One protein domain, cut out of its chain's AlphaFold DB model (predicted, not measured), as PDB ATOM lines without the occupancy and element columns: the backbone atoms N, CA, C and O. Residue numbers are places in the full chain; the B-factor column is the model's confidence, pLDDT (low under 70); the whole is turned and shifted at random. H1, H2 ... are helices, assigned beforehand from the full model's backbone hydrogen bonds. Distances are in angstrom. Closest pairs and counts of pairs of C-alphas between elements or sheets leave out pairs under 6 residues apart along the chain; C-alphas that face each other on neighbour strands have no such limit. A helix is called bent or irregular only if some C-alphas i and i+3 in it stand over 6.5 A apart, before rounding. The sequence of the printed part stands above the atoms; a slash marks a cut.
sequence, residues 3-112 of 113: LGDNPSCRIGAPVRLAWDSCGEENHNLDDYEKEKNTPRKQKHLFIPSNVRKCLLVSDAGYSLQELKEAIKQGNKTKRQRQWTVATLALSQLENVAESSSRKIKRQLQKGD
ATOM      1  N   LEU A   3     -28.022 -25.742  21.144       94.25
ATOM      2  CA  LEU A   3     -27.793 -25.884  19.705       94.25
ATOM      3  C   LEU A   3     -26.315 -25.654  19.371       94.25
ATOM      4  O   LEU A   3     -25.670 -24.730  19.873       94.25
ATOM      5  N   GLY A   4     -25.778 -26.539  18.534       91.19
ATOM      6  CA  GLY A   4     -24.402 -26.472  18.054       91.19
ATOM      7  C   GLY A   4     -24.300 -26.041  16.595       91.19
ATOM      8  O   GLY A   4     -25.281 -25.683  15.950       91.19
ATOM      9  N   ASP A   5     -23.093 -26.151  16.056       89.81
ATOM     10  CA  ASP A   5     -22.734 -25.804  14.678       89.81
ATOM     11  C   ASP A   5     -21.936 -26.920  13.975       89.81
ATOM     12  O   ASP A   5     -21.457 -26.747  12.856       89.81
ATOM     13  N   ASN A   6     -21.822 -28.096  14.607       89.44
ATOM     14  CA  ASN A   6     -21.021 -29.211  14.106       89.44
ATOM     15  C   ASN A   6     -21.548 -29.745  12.748       89.44
ATOM     16  O   ASN A   6     -22.598 -30.402  12.709       89.44
ATOM     17  N   PRO A   7     -20.801 -29.571  11.639       87.81
ATOM     18  CA  PRO A   7     -21.240 -29.981  10.303       87.81
ATOM     19  C   PRO A   7     -21.096 -31.489  10.047       87.81
ATOM     20  O   PRO A   7     -21.560 -31.983   9.018       87.81
ATOM     21  N   SER A   8     -20.471 -32.232  10.968       86.88
ATOM     22  CA  SER A   8     -20.360 -33.696  10.911       86.88
ATOM     23  C   SER A   8     -21.623 -34.405  11.408       86.88
ATOM     24  O   SER A   8     -21.725 -35.629  11.313       86.88
ATOM     25  N   CYS A   9     -22.608 -33.663  11.923       89.44
ATOM     26  CA  CYS A   9     -23.910 -34.224  12.253       89.44
ATOM     27  C   CYS A   9     -24.550 -34.840  10.997       89.44
ATOM     28  O   CYS A   9     -24.771 -34.163   9.992       89.44
ATOM     29  N   ARG A  10     -24.853 -36.144  11.039       88.12
ATOM     30  CA  ARG A  10     -25.439 -36.850   9.888       88.12
ATOM     31  C   ARG A  10     -26.905 -36.478   9.663       88.12
ATOM     32  O   ARG A  10     -27.316 -36.332   8.518       88.12
ATOM     33  N   ILE A  11     -27.690 -36.384  10.741       91.94
ATOM     34  CA  ILE A  11     -29.147 -36.178  10.710       91.94
ATOM     35  C   ILE A  11     -29.568 -35.288  11.887       91.94
ATOM     36  O   ILE A  11     -29.174 -35.541  13.031       91.94
ATOM     37  N   GLY A  12     -30.436 -34.310  11.616       93.75
ATOM     38  CA  GLY A  12     -31.043 -33.438  12.626       93.75
ATOM     39  C   GLY A  12     -30.119 -32.326  13.126       93.75
ATOM     40  O   GLY A  12     -28.996 -32.171  12.647       93.75
ATOM     41  N   ALA A  13     -30.607 -31.542  14.090       95.25
ATOM     42  CA  ALA A  13     -29.892 -30.374  14.597       95.25
ATOM     43  C   ALA A  13     -28.635 -30.785  15.390       95.25
ATOM     44  O   ALA A  13     -28.718 -31.679  16.243       95.25
ATOM     45  N   PRO A  14     -27.463 -30.189  15.116       94.38
ATOM     46  CA  PRO A  14     -26.269 -30.406  15.928       94.38
ATOM     47  C   PRO A  14     -26.479 -29.897  17.363       94.38
ATOM     48  O   PRO A  14     -27.209 -28.935  17.595       94.38
ATOM     49  N   VAL A  15     -25.821 -30.544  18.324       94.06
ATOM     50  CA  VAL A  15     -25.874 -30.195  19.754       94.06
ATOM     51  C   VAL A  15     -24.474 -29.924  20.279       94.06
ATOM     52  O   VAL A  15     -23.502 -30.473  19.754       94.06
ATOM     53  N   ARG A  16     -24.378 -29.111  21.327       92.25
ATOM     54  CA  ARG A  16     -23.153 -28.874  22.096       92.25
ATOM     55  C   ARG A  16     -23.473 -28.769  23.588       92.25
ATOM     56  O   ARG A  16     -24.635 -28.616  23.982       92.25
ATOM     57  N   LEU A  17     -22.435 -28.857  24.410       90.12
ATOM     58  CA  LEU A  17     -22.549 -28.574  25.837       90.12
ATOM     59  C   LEU A  17     -22.920 -27.097  26.030       90.12
ATOM     60  O   LEU A  17     -22.455 -26.236  25.282       90.12
ATOM     61  N   ALA A  18     -23.825 -26.838  26.973       88.19
ATOM     62  CA  ALA A  18     -24.149 -25.473  27.374       88.19
ATOM     63  C   ALA A  18     -23.036 -24.941  28.285       88.19
ATOM     64  O   ALA A  18     -22.269 -25.728  28.836       88.19
ATOM     65  N   TRP A  19     -22.950 -23.618  28.414       88.00
ATOM     66  CA  TRP A  19     -21.999 -22.983  29.328       88.00
ATOM     67  C   TRP A  19     -22.382 -23.173  30.795       88.00
ATOM     68  O   TRP A  19     -21.511 -23.145  31.657       88.00
ATOM     69  N   ASP A  20     -23.663 -23.410  31.065       83.69
ATOM     70  CA  ASP A  20     -24.168 -23.609  32.416       83.69
ATOM     71  C   ASP A  20     -23.714 -24.973  32.957       83.69
ATOM     72  O   ASP A  20     -24.052 -26.028  32.408       83.69
ATOM     73  N   SER A  21     -22.930 -24.950  34.035       81.38
ATOM     74  CA  SER A  21     -22.520 -26.151  34.759       81.38
ATOM     75  C   SER A  21     -23.674 -26.665  35.617       81.38
ATOM     76  O   SER A  21     -24.191 -25.939  36.464       81.38
ATOM     77  N   CYS A  22     -24.055 -27.929  35.443       75.75
ATOM     78  CA  CYS A  22     -25.139 -28.552  36.214       75.75
ATOM     79  C   CYS A  22     -24.690 -29.145  37.565       75.75
ATOM     80  O   CYS A  22     -25.500 -29.784  38.231       75.75
ATOM     81  N   GLY A  23     -23.429 -28.965  37.965       83.19
ATOM     82  CA  GLY A  23     -22.889 -29.487  39.219       83.19
ATOM     83  C   GLY A  23     -21.381 -29.701  39.160       83.19
ATOM     84  O   GLY A  23     -20.779 -29.685  38.086       83.19
ATOM     85  N   GLU A  24     -20.794 -29.909  40.331       87.38
ATOM     86  CA  GLU A  24     -19.396 -30.280  40.511       87.38
ATOM     87  C   GLU A  24     -19.353 -31.521  41.405       87.38
ATOM     88  O   GLU A  24     -20.005 -31.566  42.448       87.38
ATOM     89  N   GLU A  25     -18.607 -32.536  40.980       88.56
ATOM     90  CA  GLU A  25     -18.342 -33.730  41.775       88.56
ATOM     91  C   GLU A  25     -16.834 -33.852  41.972       88.56
ATOM     92  O   GLU A  25     -16.069 -33.809  41.007       88.56
ATOM     93  N   ASN A  26     -16.414 -34.024  43.223       91.31
ATOM     94  CA  ASN A  26     -15.017 -34.230  43.575       91.31
ATOM     95  C   ASN A  26     -14.772 -35.718  43.812       91.31
ATOM     96  O   ASN A  26     -15.409 -36.323  44.672       91.31
ATOM     97  N   HIS A  27     -13.827 -36.287  43.068       91.69
ATOM     98  CA  HIS A  27     -13.444 -37.695  43.155       91.69
ATOM     99  C   HIS A  27     -11.954 -37.798  43.476       91.69
ATOM    100  O   HIS A  27     -11.146 -37.055  42.913       91.69
ATOM    101  N   ASN A  28     -11.576 -38.720  44.363       95.88
ATOM    102  CA  ASN A  28     -10.169 -39.071  44.534       95.88
ATOM    103  C   ASN A  28      -9.678 -39.807  43.274       95.88
ATOM    104  O   ASN A  28     -10.381 -40.671  42.748       95.88
ATOM    105  N   LEU A  29      -8.485 -39.455  42.784       94.75
ATOM    106  CA  LEU A  29      -7.927 -40.024  41.554       94.75
ATOM    107  C   LEU A  29      -7.772 -41.550  41.650       94.75
ATOM    108  O   LEU A  29      -8.184 -42.259  40.735       94.75
ATOM    109  N   ASP A  30      -7.218 -42.046  42.758       96.19
ATOM    110  CA  ASP A  30      -6.916 -43.469  42.932       96.19
ATOM    111  C   ASP A  30      -8.197 -44.305  42.974       96.19
ATOM    112  O   ASP A  30      -8.249 -45.405  42.422       96.19
ATOM    113  N   ASP A  31      -9.244 -43.780  43.608       94.81
ATOM    114  CA  ASP A  31     -10.539 -44.453  43.692       94.81
ATOM    115  C   ASP A  31     -11.248 -44.438  42.333       94.81
ATOM    116  O   ASP A  31     -11.720 -45.478  41.869       94.81
ATOM    117  N   TYR A  32     -11.212 -43.307  41.619       93.38
ATOM    118  CA  TYR A  32     -11.746 -43.212  40.261       93.38
ATOM    119  C   TYR A  32     -11.074 -44.204  39.307       93.38
ATOM    120  O   TYR A  32     -11.757 -44.850  38.514       93.38
ATOM    121  N   GLU A  33      -9.745 -44.341  39.362       92.50
ATOM    122  CA  GLU A  33      -9.012 -45.263  38.492       92.50
ATOM    123  C   GLU A  33      -9.306 -46.735  38.804       92.50
ATOM    124  O   GLU A  33      -9.431 -47.529  37.868       92.50
ATOM    125  N   LYS A  34      -9.485 -47.090  40.084       93.75
ATOM    126  CA  LYS A  34      -9.887 -48.445  40.501       93.75
ATOM    127  C   LYS A  34     -11.308 -48.791  40.059       93.75
ATOM    128  O   LYS A  34     -11.559 -49.916  39.634       93.75
ATOM    129  N   GLU A  35     -12.231 -47.837  40.155       92.69
ATOM    130  CA  GLU A  35     -13.653 -48.029  39.840       92.69
ATOM    131  C   GLU A  35     -13.986 -47.799  38.358       92.69
ATOM    132  O   GLU A  35     -15.113 -48.041  37.907       92.69
ATOM    133  N   LYS A  36     -13.014 -47.334  37.564       89.81
ATOM    134  CA  LYS A  36     -13.223 -46.981  36.163       89.81
ATOM    135  C   LYS A  36     -13.699 -48.182  35.351       89.81
ATOM    136  O   LYS A  36     -12.950 -49.099  35.019       89.81
ATOM    137  N   ASN A  37     -14.959 -48.118  34.934       88.19
ATOM    138  CA  ASN A  37     -15.554 -49.091  34.024       88.19
ATOM    139  C   ASN A  37     -14.821 -49.161  32.673       88.19
ATOM    140  O   ASN A  37     -14.135 -48.228  32.244       88.19
ATOM    141  N   THR A  38     -15.039 -50.265  31.948       90.06
ATOM    142  CA  THR A  38     -14.467 -50.457  30.604       90.06
ATOM    143  C   THR A  38     -14.756 -49.272  29.666       90.06
ATOM    144  O   THR A  38     -15.846 -48.687  29.722       90.06
ATOM    145  N   PRO A  39     -13.816 -48.915  28.764       90.00
ATOM    146  CA  PRO A  39     -14.010 -47.818  27.828       90.00
ATOM    147  C   PRO A  39     -15.313 -47.945  27.036       90.00
ATOM    148  O   PRO A  39     -15.675 -49.013  26.530       90.00
ATOM    149  N   ARG A  40     -16.021 -46.822  26.892       91.56
ATOM    150  CA  ARG A  40     -17.274 -46.775  26.136       91.56
ATOM    151  C   ARG A  40     -17.033 -47.185  24.686       91.56
ATOM    152  O   ARG A  40     -16.202 -46.609  23.989       91.56
ATOM    153  N   LYS A  41     -17.828 -48.143  24.206       93.06
ATOM    154  CA  LYS A  41     -17.876 -48.502  22.783       93.06
ATOM    155  C   LYS A  41     -18.366 -47.308  21.969       93.06
ATOM    156  O   LYS A  41     -19.192 -46.533  22.445       93.06
ATOM    157  N   GLN A  42     -17.950 -47.226  20.708       88.31
ATOM    158  CA  GLN A  42     -18.304 -46.124  19.807       88.31
ATOM    159  C   GLN A  42     -19.820 -45.849  19.760       88.31
ATOM    160  O   GLN A  42     -20.247 -44.701  19.792       88.31
ATOM    161  N   LYS A  43     -20.648 -46.902  19.786       87.56
ATOM    162  CA  LYS A  43     -22.117 -46.793  19.824       87.56
ATOM    163  C   LYS A  43     -22.669 -46.046  21.048       87.56
ATOM    164  O   LYS A  43     -23.730 -45.450  20.942       87.56
ATOM    165  N   HIS A  44     -21.963 -46.057  22.180       89.12
ATOM    166  CA  HIS A  44     -22.347 -45.329  23.398       89.12
ATOM    167  C   HIS A  44     -21.911 -43.854  23.362       89.12
ATOM    168  O   HIS A  44     -22.298 -43.084  24.235       89.12
ATOM    169  N   LEU A  45     -21.085 -43.461  22.387       89.50
ATOM    170  CA  LEU A  45     -20.622 -42.081  22.212       89.50
ATOM    171  C   LEU A  45     -21.535 -41.270  21.281       89.50
ATOM    172  O   LEU A  45     -21.379 -40.056  21.170       89.50
ATOM    173  N   PHE A  46     -22.489 -41.921  20.610       89.44
ATOM    174  CA  PHE A  46     -23.445 -41.258  19.733       89.44
ATOM    175  C   PHE A  46     -24.786 -41.069  20.425       89.44
ATOM    176  O   PHE A  46     -25.354 -42.012  20.969       89.44
ATOM    177  N   ILE A  47     -25.335 -39.861  20.311       90.94
ATOM    178  CA  ILE A  47     -26.704 -39.576  20.734       90.94
ATOM    179  C   ILE A  47     -27.630 -39.727  19.515       90.94
ATOM    180  O   ILE A  47     -27.467 -38.984  18.530       90.94
ATOM    181  N   PRO A  48     -28.608 -40.652  19.555       92.50
ATOM    182  CA  PRO A  48     -29.600 -40.809  18.497       92.50
ATOM    183  C   PRO A  48     -30.328 -39.496  18.172       92.50
ATOM    184  O   PRO A  48     -30.504 -38.627  19.027       92.50
ATOM    185  N   SER A  49     -30.750 -39.319  16.918       93.50
ATOM    186  CA  SER A  49     -31.363 -38.063  16.451       93.50
ATOM    187  C   SER A  49     -32.688 -37.740  17.145       93.50
ATOM    188  O   SER A  49     -32.944 -36.576  17.447       93.50
ATOM    189  N   ASN A  50     -33.508 -38.753  17.427       94.00
ATOM    190  CA  ASN A  50     -34.749 -38.623  18.191       94.00
ATOM    191  C   ASN A  50     -34.480 -38.190  19.638       94.00
ATOM    192  O   ASN A  50     -35.139 -37.274  20.121       94.00
ATOM    193  N   VAL A  51     -33.471 -38.781  20.287       94.88
ATOM    194  CA  VAL A  51     -33.064 -38.415  21.651       94.88
ATOM    195  C   VAL A  51     -32.561 -36.974  21.682       94.88
ATOM    196  O   VAL A  51     -33.057 -36.183  22.473       94.88
ATOM    197  N   ARG A  52     -31.674 -36.573  20.757       94.38
ATOM    198  CA  ARG A  52     -31.241 -35.165  20.642       94.38
ATOM    199  C   ARG A  52     -32.404 -34.202  20.454       94.38
ATOM    200  O   ARG A  52     -32.410 -33.146  21.071       94.38
ATOM    201  N   LYS A  53     -33.362 -34.542  19.586       94.94
ATOM    202  CA  LYS A  53     -34.541 -33.703  19.356       94.94
ATOM    203  C   LYS A  53     -35.355 -33.549  20.642       94.94
ATOM    204  O   LYS A  53     -35.764 -32.435  20.935       94.94
ATOM    205  N   CYS A  54     -35.555 -34.635  21.391       95.19
ATOM    206  CA  CYS A  54     -36.240 -34.597  22.681       95.19
ATOM    207  C   CYS A  54     -35.508 -33.676  23.665       95.19
ATOM    208  O   CYS A  54     -36.094 -32.712  24.127       95.19
ATOM    209  N   LEU A  55     -34.204 -33.882  23.875       93.88
ATOM    210  CA  LEU A  55     -33.402 -33.058  24.788       93.88
ATOM    211  C   LEU A  55     -33.405 -31.564  24.399       93.88
ATOM    212  O   LEU A  55     -33.411 -30.691  25.256       93.88
ATOM    213  N   LEU A  56     -33.381 -31.242  23.100       94.88
ATOM    214  CA  LEU A  56     -33.406 -29.849  22.644       94.88
ATOM    215  C   LEU A  56     -34.774 -29.186  22.839       94.88
ATOM    216  O   LEU A  56     -34.828 -28.021  23.212       94.88
ATOM    217  N   VAL A  57     -35.861 -29.897  22.545       95.88
ATOM    218  CA  VAL A  57     -37.211 -29.320  22.586       95.88
ATOM    219  C   VAL A  57     -37.776 -29.362  24.003       95.88
ATOM    220  O   VAL A  57     -38.239 -28.345  24.502       95.88
ATOM    221  N   SER A  58     -37.731 -30.529  24.641       93.56
ATOM    222  CA  SER A  58     -38.334 -30.767  25.951       93.56
ATOM    223  C   SER A  58     -37.506 -30.155  27.078       93.56
ATOM    224  O   SER A  58     -38.060 -29.446  27.909       93.56
ATOM    225  N   ASP A  59     -36.189 -30.389  27.090       89.88
ATOM    226  CA  ASP A  59     -35.361 -30.009  28.244       89.88
ATOM    227  C   ASP A  59     -34.758 -28.612  28.078       89.88
ATOM    228  O   ASP A  59     -34.634 -27.864  29.042       89.88
ATOM    229  N   ALA A  60     -34.368 -28.252  26.852       91.69
ATOM    230  CA  ALA A  60     -33.751 -26.959  26.553       91.69
ATOM    231  C   ALA A  60     -34.722 -25.921  25.960       91.69
ATOM    232  O   ALA A  60     -34.316 -24.788  25.720       91.69
ATOM    233  N   GLY A  61     -35.987 -26.288  25.719       95.31
ATOM    234  CA  GLY A  61     -37.044 -25.352  25.323       95.31
ATOM    235  C   GLY A  61     -36.940 -24.785  23.902       95.31
ATOM    236  O   GLY A  61     -37.626 -23.813  23.593       95.31
ATOM    237  N   TYR A  62     -36.111 -25.359  23.024       96.44
ATOM    238  CA  TYR A  62     -35.973 -24.858  21.656       96.44
ATOM    239  C   TYR A  62     -37.218 -25.136  20.812       96.44
ATOM    240  O   TYR A  62     -37.768 -26.242  20.786       96.44
ATOM    241  N   SER A  63     -37.603 -24.147  20.015       97.25
ATOM    242  CA  SER A  63     -38.675 -24.275  19.041       97.25
ATOM    243  C   SER A  63     -38.269 -25.159  17.857       97.25
ATOM    244  O   SER A  63     -37.106 -25.271  17.456       97.25
ATOM    245  N   LEU A  64     -39.267 -25.756  17.201       95.94
ATOM    246  CA  LEU A  64     -39.034 -26.519  15.970       95.94
ATOM    247  C   LEU A  64     -38.457 -25.655  14.839       95.94
ATOM    248  O   LEU A  64     -37.806 -26.191  13.939       95.94
ATOM    249  N   GLN A  65     -38.709 -24.345  14.864       97.31
ATOM    250  CA  GLN A  65     -38.163 -23.411  13.888       97.31
ATOM    251  C   GLN A  65     -36.654 -23.228  14.088       97.31
ATOM    252  O   GLN A  65     -35.902 -23.418  13.134       97.31
ATOM    253  N   GLU A  66     -36.200 -22.989  15.319       96.44
ATOM    254  CA  GLU A  66     -34.768 -22.870  15.636       96.44
ATOM    255  C   GLU A  66     -34.003 -24.149  15.280       96.44
ATOM    256  O   GLU A  66     -32.912 -24.100  14.709       96.44
ATOM    257  N   LEU A  67     -34.604 -25.321  15.516       95.75
ATOM    258  CA  LEU A  67     -34.025 -26.597  15.087       95.75
ATOM    259  C   LEU A  67     -33.840 -26.660  13.564       95.75
ATOM    260  O   LEU A  67     -32.797 -27.113  13.085       95.75
ATOM    261  N   LYS A  68     -34.842 -26.229  12.786       95.94
ATOM    262  CA  LYS A  68     -34.756 -26.198  11.314       95.94
ATOM    263  C   LYS A  68     -33.671 -25.237  10.841       95.94
ATOM    264  O   LYS A  68     -32.930 -25.566   9.913       95.94
ATOM    265  N   GLU A  69     -33.559 -24.078  11.475       96.19
ATOM    266  CA  GLU A  69     -32.533 -23.086  11.165       96.19
ATOM    267  C   GLU A  69     -31.131 -23.628  11.464       96.19
ATOM    268  O   GLU A  69     -30.263 -23.579  10.590       96.19
ATOM    269  N   ALA A  70     -30.928 -24.269  12.617       95.38
ATOM    270  CA  ALA A  70     -29.665 -24.918  12.963       95.38
ATOM    271  C   ALA A  70     -29.284 -26.027  11.965       95.38
ATOM    272  O   ALA A  70     -28.134 -26.116  11.530       95.38
ATOM    273  N   ILE A  71     -30.253 -26.843  11.529       95.62
ATOM    274  CA  ILE A  71     -30.041 -27.856  10.479       95.62
ATOM    275  C   ILE A  71     -29.605 -27.194   9.168       95.62
ATOM    276  O   ILE A  71     -28.667 -27.658   8.514       95.62
ATOM    277  N   LYS A  72     -30.275 -26.108   8.770       95.12
ATOM    278  CA  LYS A  72     -29.951 -25.364   7.548       95.12
ATOM    279  C   LYS A  72     -28.528 -24.808   7.604       95.12
ATOM    280  O   LYS A  72     -27.793 -24.968   6.628       95.12
ATOM    281  N   GLN A  73     -28.122 -24.218   8.728       95.19
ATOM    282  CA  GLN A  73     -26.762 -23.699   8.902       95.19
ATOM    283  C   GLN A  73     -25.717 -24.818   8.889       95.19
ATOM    284  O   GLN A  73     -24.751 -24.734   8.134       95.19
ATOM    285  N   GLY A  74     -25.946 -25.917   9.613       94.38
ATOM    286  CA  GLY A  74     -25.044 -27.072   9.592       94.38
ATOM    287  C   GLY A  74     -24.849 -27.641   8.181       94.38
ATOM    288  O   GLY A  74     -23.723 -27.900   7.752       94.38
ATOM    289  N   ASN A  75     -25.935 -27.753   7.409       94.44
ATOM    290  CA  ASN A  75     -25.881 -28.196   6.015       94.44
ATOM    291  C   ASN A  75     -25.147 -27.207   5.101       94.44
ATOM    292  O   ASN A  75     -24.416 -27.635   4.207       94.44
ATOM    293  N   LYS A  76     -25.313 -25.898   5.320       95.00
ATOM    294  CA  LYS A  76     -24.568 -24.861   4.596       95.00
ATOM    295  C   LYS A  76     -23.065 -25.017   4.837       95.00
ATOM    296  O   LYS A  76     -22.318 -25.137   3.869       95.00
ATOM    297  N   THR A  77     -22.640 -25.118   6.096       94.69
ATOM    298  CA  THR A  77     -21.230 -25.327   6.466       94.69
ATOM    299  C   THR A  77     -20.681 -26.622   5.872       94.69
ATOM    300  O   THR A  77     -19.575 -26.646   5.335       94.69
ATOM    301  N   LYS A  78     -21.464 -27.707   5.891       93.06
ATOM    302  CA  LYS A  78     -21.076 -28.982   5.273       93.06
ATOM    303  C   LYS A  78     -20.825 -28.843   3.769       93.06
ATOM    304  O   LYS A  78     -19.799 -29.316   3.287       93.06
ATOM    305  N   ARG A  79     -21.717 -28.162   3.042       93.88
ATOM    306  CA  ARG A  79     -21.550 -27.893   1.601       93.88
ATOM    307  C   ARG A  79     -20.329 -27.021   1.325       93.88
ATOM    308  O   ARG A  79     -19.566 -27.328   0.422       93.88
ATOM    309  N   GLN A  80     -20.108 -25.979   2.126       93.88
ATOM    310  CA  GLN A  80     -18.925 -25.122   2.003       93.88
ATOM    311  C   GLN A  80     -17.626 -25.908   2.201       93.88
ATOM    312  O   GLN A  80     -16.677 -25.718   1.443       93.88
ATOM    313  N   ARG A  81     -17.586 -26.839   3.164       92.81
ATOM    314  CA  ARG A  81     -16.427 -27.724   3.360       92.81
ATOM    315  C   ARG A  81     -16.206 -28.649   2.168       92.81
ATOM    316  O   ARG A  81     -15.079 -28.764   1.704       92.81
ATOM    317  N   GLN A  82     -17.268 -29.263   1.647       92.88
ATOM    318  CA  GLN A  82     -17.180 -30.100   0.444       92.88
ATOM    319  C   GLN A  82     -16.658 -29.307  -0.756       92.88
ATOM    320  O   GLN A  82     -15.779 -29.787  -1.464       92.88
ATOM    321  N   TRP A  83     -17.147 -28.078  -0.936       94.06
ATOM    322  CA  TRP A  83     -16.673 -27.178  -1.981       94.06
ATOM    323  C   TRP A  83     -15.195 -26.825  -1.805       94.06
ATOM    324  O   TRP A  83     -14.426 -26.991  -2.740       94.06
ATOM    325  N   THR A  84     -14.784 -26.436  -0.595       92.19
ATOM    326  CA  THR A  84     -13.385 -26.092  -0.275       92.19
ATOM    327  C   THR A  84     -12.433 -27.247  -0.584       92.19
ATOM    328  O   THR A  84     -11.348 -27.030  -1.113       92.19
ATOM    329  N   VAL A  85     -12.837 -28.483  -0.276       92.31
ATOM    330  CA  VAL A  85     -12.050 -29.680  -0.605       92.31
ATOM    331  C   VAL A  85     -12.003 -29.902  -2.118       92.31
ATOM    332  O   VAL A  85     -10.933 -30.169  -2.655       92.31
ATOM    333  N   ALA A  86     -13.134 -29.757  -2.813       92.44
ATOM    334  CA  ALA A  86     -13.208 -29.940  -4.262       92.44
ATOM    335  C   ALA A  86     -12.396 -28.891  -5.045       92.44
ATOM    336  O   ALA A  86     -11.843 -29.207  -6.094       92.44
ATOM    337  N   THR A  87     -12.292 -27.660  -4.538       92.19
ATOM    338  CA  THR A  87     -11.575 -26.559  -5.199       92.19
ATOM    339  C   THR A  87     -10.152 -26.346  -4.687       92.19
ATOM    340  O   THR A  87      -9.497 -25.398  -5.111       92.19
ATOM    341  N   LEU A  88      -9.633 -27.218  -3.816       90.44
ATOM    342  CA  LEU A  88      -8.334 -27.025  -3.163       90.44
ATOM    343  C   LEU A  88      -7.164 -26.876  -4.153       90.44
ATOM    344  O   LEU A  88      -6.277 -26.056  -3.943       90.44
ATOM    345  N   ALA A  89      -7.168 -27.638  -5.249       81.62
ATOM    346  CA  ALA A  89      -6.129 -27.524  -6.276       81.62
ATOM    347  C   ALA A  89      -6.224 -26.198  -7.054       81.62
ATOM    348  O   ALA A  89      -5.209 -25.566  -7.342       81.62
ATOM    349  N   LEU A  90      -7.446 -25.744  -7.355       84.94
ATOM    350  CA  LEU A  90      -7.680 -24.472  -8.043       84.94
ATOM    351  C   LEU A  90      -7.315 -23.277  -7.157       84.94
ATOM    352  O   LEU A  90      -6.716 -22.324  -7.644       84.94
ATOM    353  N   SER A  91      -7.598 -23.350  -5.855       82.00
ATOM    354  CA  SER A  91      -7.287 -22.264  -4.922       82.00
ATOM    355  C   SER A  91      -5.781 -22.048  -4.759       82.00
ATOM    356  O   SER A  91      -5.332 -20.912  -4.628       82.00
ATOM    357  N   GLN A  92      -4.961 -23.104  -4.826       83.38
ATOM    358  CA  GLN A  92      -3.500 -22.959  -4.844       83.38
ATOM    359  C   GLN A  92      -3.018 -22.199  -6.085       83.38
ATOM    360  O   GLN A  92      -2.171 -21.313  -5.965       83.38
ATOM    361  N   LEU A  93      -3.584 -22.500  -7.258       82.69
ATOM    362  CA  LEU A  93      -3.254 -21.800  -8.500       82.69
ATOM    363  C   LEU A  93      -3.706 -20.335  -8.471       82.69
ATOM    364  O   LEU A  93      -2.915 -19.455  -8.815       82.69
ATOM    365  N   GLU A  94      -4.928 -20.056  -8.005       83.19
ATOM    366  CA  GLU A  94      -5.416 -18.685  -7.799       83.19
ATOM    367  C   GLU A  94      -4.491 -17.892  -6.876       83.19
ATOM    368  O   GLU A  94      -4.085 -16.788  -7.230       83.19
ATOM    369  N   ASN A  95      -4.079 -18.462  -5.741       82.50
ATOM    370  CA  ASN A  95      -3.181 -17.790  -4.798       82.50
ATOM    371  C   ASN A  95      -1.824 -17.435  -5.433       82.50
ATOM    372  O   ASN A  95      -1.289 -16.347  -5.197       82.50
ATOM    373  N   VAL A  96      -1.262 -18.320  -6.264       86.94
ATOM    374  CA  VAL A  96      -0.003 -18.057  -6.982       86.94
ATOM    375  C   VAL A  96      -0.194 -16.965  -8.032       86.94
ATOM    376  O   VAL A  96       0.604 -16.021  -8.084       86.94
ATOM    377  N   ALA A  97      -1.257 -17.041  -8.833       89.19
ATOM    378  CA  ALA A  97      -1.584 -16.020  -9.822       89.19
ATOM    379  C   ALA A  97      -1.817 -14.650  -9.161       89.19
ATOM    380  O   ALA A  97      -1.262 -13.644  -9.601       89.19
ATOM    381  N   GLU A  98      -2.549 -14.614  -8.047       89.44
ATOM    382  CA  GLU A  98      -2.809 -13.408  -7.260       89.44
ATOM    383  C   GLU A  98      -1.525 -12.851  -6.623       89.44
ATOM    384  O   GLU A  98      -1.310 -11.640  -6.562       89.44
ATOM    385  N   SER A  99      -0.615 -13.713  -6.164       89.62
ATOM    386  CA  SER A  99       0.690 -13.273  -5.654       89.62
ATOM    387  C   SER A  99       1.546 -12.633  -6.756       89.62
ATOM    388  O   SER A  99       2.195 -11.607  -6.529       89.62
ATOM    389  N   SER A 100       1.475 -13.183  -7.969       90.56
ATOM    390  CA  SER A 100       2.207 -12.702  -9.140       90.56
ATOM    391  C   SER A 100       1.637 -11.378  -9.643       90.56
ATOM    392  O   SER A 100       2.392 -10.428  -9.848       90.56
ATOM    393  N   SER A 101       0.308 -11.257  -9.740       91.81
ATOM    394  CA  SER A 101      -0.358 -10.007 -10.118       91.81
ATOM    395  C   SER A 101      -0.085  -8.893  -9.103       91.81
ATOM    396  O   SER A 101       0.247  -7.772  -9.493       91.81
ATOM    397  N   ARG A 102      -0.101  -9.202  -7.796       89.69
ATOM    398  CA  ARG A 102       0.297  -8.255  -6.742       89.69
ATOM    399  C   ARG A 102       1.750  -7.807  -6.884       89.69
ATOM    400  O   ARG A 102       2.040  -6.629  -6.677       89.69
ATOM    401  N   LYS A 103       2.666  -8.711  -7.244       89.38
ATOM    402  CA  LYS A 103       4.082  -8.373  -7.465       89.38
ATOM    403  C   LYS A 103       4.259  -7.465  -8.682       89.38
ATOM    404  O   LYS A 103       4.952  -6.457  -8.569       89.38
ATOM    405  N   ILE A 104       3.595  -7.774  -9.793       90.25
ATOM    406  CA  ILE A 104       3.619  -6.956 -11.014       90.25
ATOM    407  C   ILE A 104       3.049  -5.559 -10.734       90.25
ATOM    408  O   ILE A 104       3.692  -4.562 -11.052       90.25
ATOM    409  N   LYS A 105       1.907  -5.469 -10.039       91.56
ATOM    410  CA  LYS A 105       1.291  -4.188  -9.654       91.56
ATOM    411  C   LYS A 105       2.224  -3.314  -8.809       91.56
ATOM    412  O   LYS A 105       2.317  -2.117  -9.056       91.56
ATOM    413  N   ARG A 106       2.939  -3.900  -7.841       91.81
ATOM    414  CA  ARG A 106       3.923  -3.173  -7.015       91.81
ATOM    415  C   ARG A 106       5.110  -2.654  -7.828       91.81
ATOM    416  O   ARG A 106       5.638  -1.604  -7.487       91.81
ATOM    417  N   GLN A 107       5.543  -3.390  -8.853       87.44
ATOM    418  CA  GLN A 107       6.657  -2.970  -9.709       87.44
ATOM    419  C   GLN A 107       6.246  -1.860 -10.677       87.44
ATOM    420  O   GLN A 107       6.999  -0.910 -10.834       87.44
ATOM    421  N   LEU A 108       5.037  -1.928 -11.246       83.69
ATOM    422  CA  LEU A 108       4.483  -0.847 -12.070       83.69
ATOM    423  C   LEU A 108       4.355   0.456 -11.265       83.69
ATOM    424  O   LEU A 108       4.879   1.478 -11.675       83.69
ATOM    425  N   GLN A 109       3.794   0.397 -10.051       79.81
ATOM    426  CA  GLN A 109       3.677   1.568  -9.165       79.81
ATOM    427  C   GLN A 109       5.022   2.152  -8.699       79.81
ATOM    428  O   GLN A 109       5.064   3.298  -8.265       79.81
ATOM    429  N   LYS A 110       6.110   1.371  -8.737       71.06
ATOM    430  CA  LYS A 110       7.469   1.845  -8.433       71.06
ATOM    431  C   LYS A 110       8.202   2.412  -9.653       71.06
ATOM    432  O   LYS A 110       9.224   3.053  -9.454       71.06
ATOM    433  N   GLY A 111       7.725   2.138 -10.869       58.34
ATOM    434  CA  GLY A 111       8.307   2.632 -12.122       58.34
ATOM    435  C   GLY A 111       7.738   3.969 -12.604       58.34
ATOM    436  O   GLY A 111       8.290   4.536 -13.538       58.34
ATOM    437  N   ASP A 112       6.674   4.471 -11.969       53.00
ATOM    438  CA  ASP A 112       6.025   5.757 -12.274       53.00
ATOM    439  C   ASP A 112       6.574   6.936 -11.418       53.00
ATOM    440  O   ASP A 112       5.850   7.893 -11.139       53.00
TER     441      ASP A 112
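This is residues 3 to 112 of the 113 residues of the protein "Hypothetical protein" of Proboscia inermis (UniProt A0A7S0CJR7). Two long helices, H3 and H4, follow each other end to end and meet at a corner, making a long bent arm; near the start of H3, the shorter H2 and the loop of the first printed residues form a small head. From this head a long loop, residues 19 to 46, sticks out with the little helix H1 in it, and at the other end residues 82 to 112 stand free, H4 among them. The printed part has 110 residues with four named helices, in the order H1, H2, H3, H4, and no named strand; its class is all helix. The whole is extended, with a radius of gyration of the C-alphas of 24.2 A, and elongated, spanning 75 by 43 by 27 A.

The printed part begins at Leu 3, with its C-alpha at (-27.793, -25.884, 19.705), and residues 3 to 28 hold no named element. H1 is residues 29 to 35, 10.0 A from first to last C-alpha, beginning at (-7.927, -40.024, 41.554). Residues 36 to 48 again hold no named element. H2 is residues 49 to 59, 14.8 A long. H3 is residues 64 to 86, 33.0 A long, with C-alpha 64 at (-39.034, -26.519, 15.970). H4, the longest helix with 24 residues, is residues 88 to 111, 35.2 A long, and its last C-alpha is at (8.307, 2.632, -12.122).

H2 and H3 are close but not clearly touching, with 1 pair of C-alphas within 8 A, those of Val 57 and Leu 64, 7.4 A apart. Their lines stand at a steep tilt of 43 degrees, and they run opposite ways. H3 and H4 meet only through their link. H1 is apart from H2, H3 and H4, and H2 is apart from H4. In H1, H2, H3 and H4, every pair of O i and N i+4 is within hydrogen-bond range. No helix is bent or irregular.

The two C-alphas farthest apart, those of Glu 35 and Asp 112, are 77.4 A apart, and the first and last printed C-alphas, those of Leu 3 and Asp 112, are 56.3 A apart. The printed part has no cut. The link from H1 to H2 is long, with 13 residues, while those from H2 to H3, with 4 residues, and from H3 to H4, with 1 residue, are tight. The mean pLDDT of the printed part is 90.3, and residues 111 to 112 are under 70.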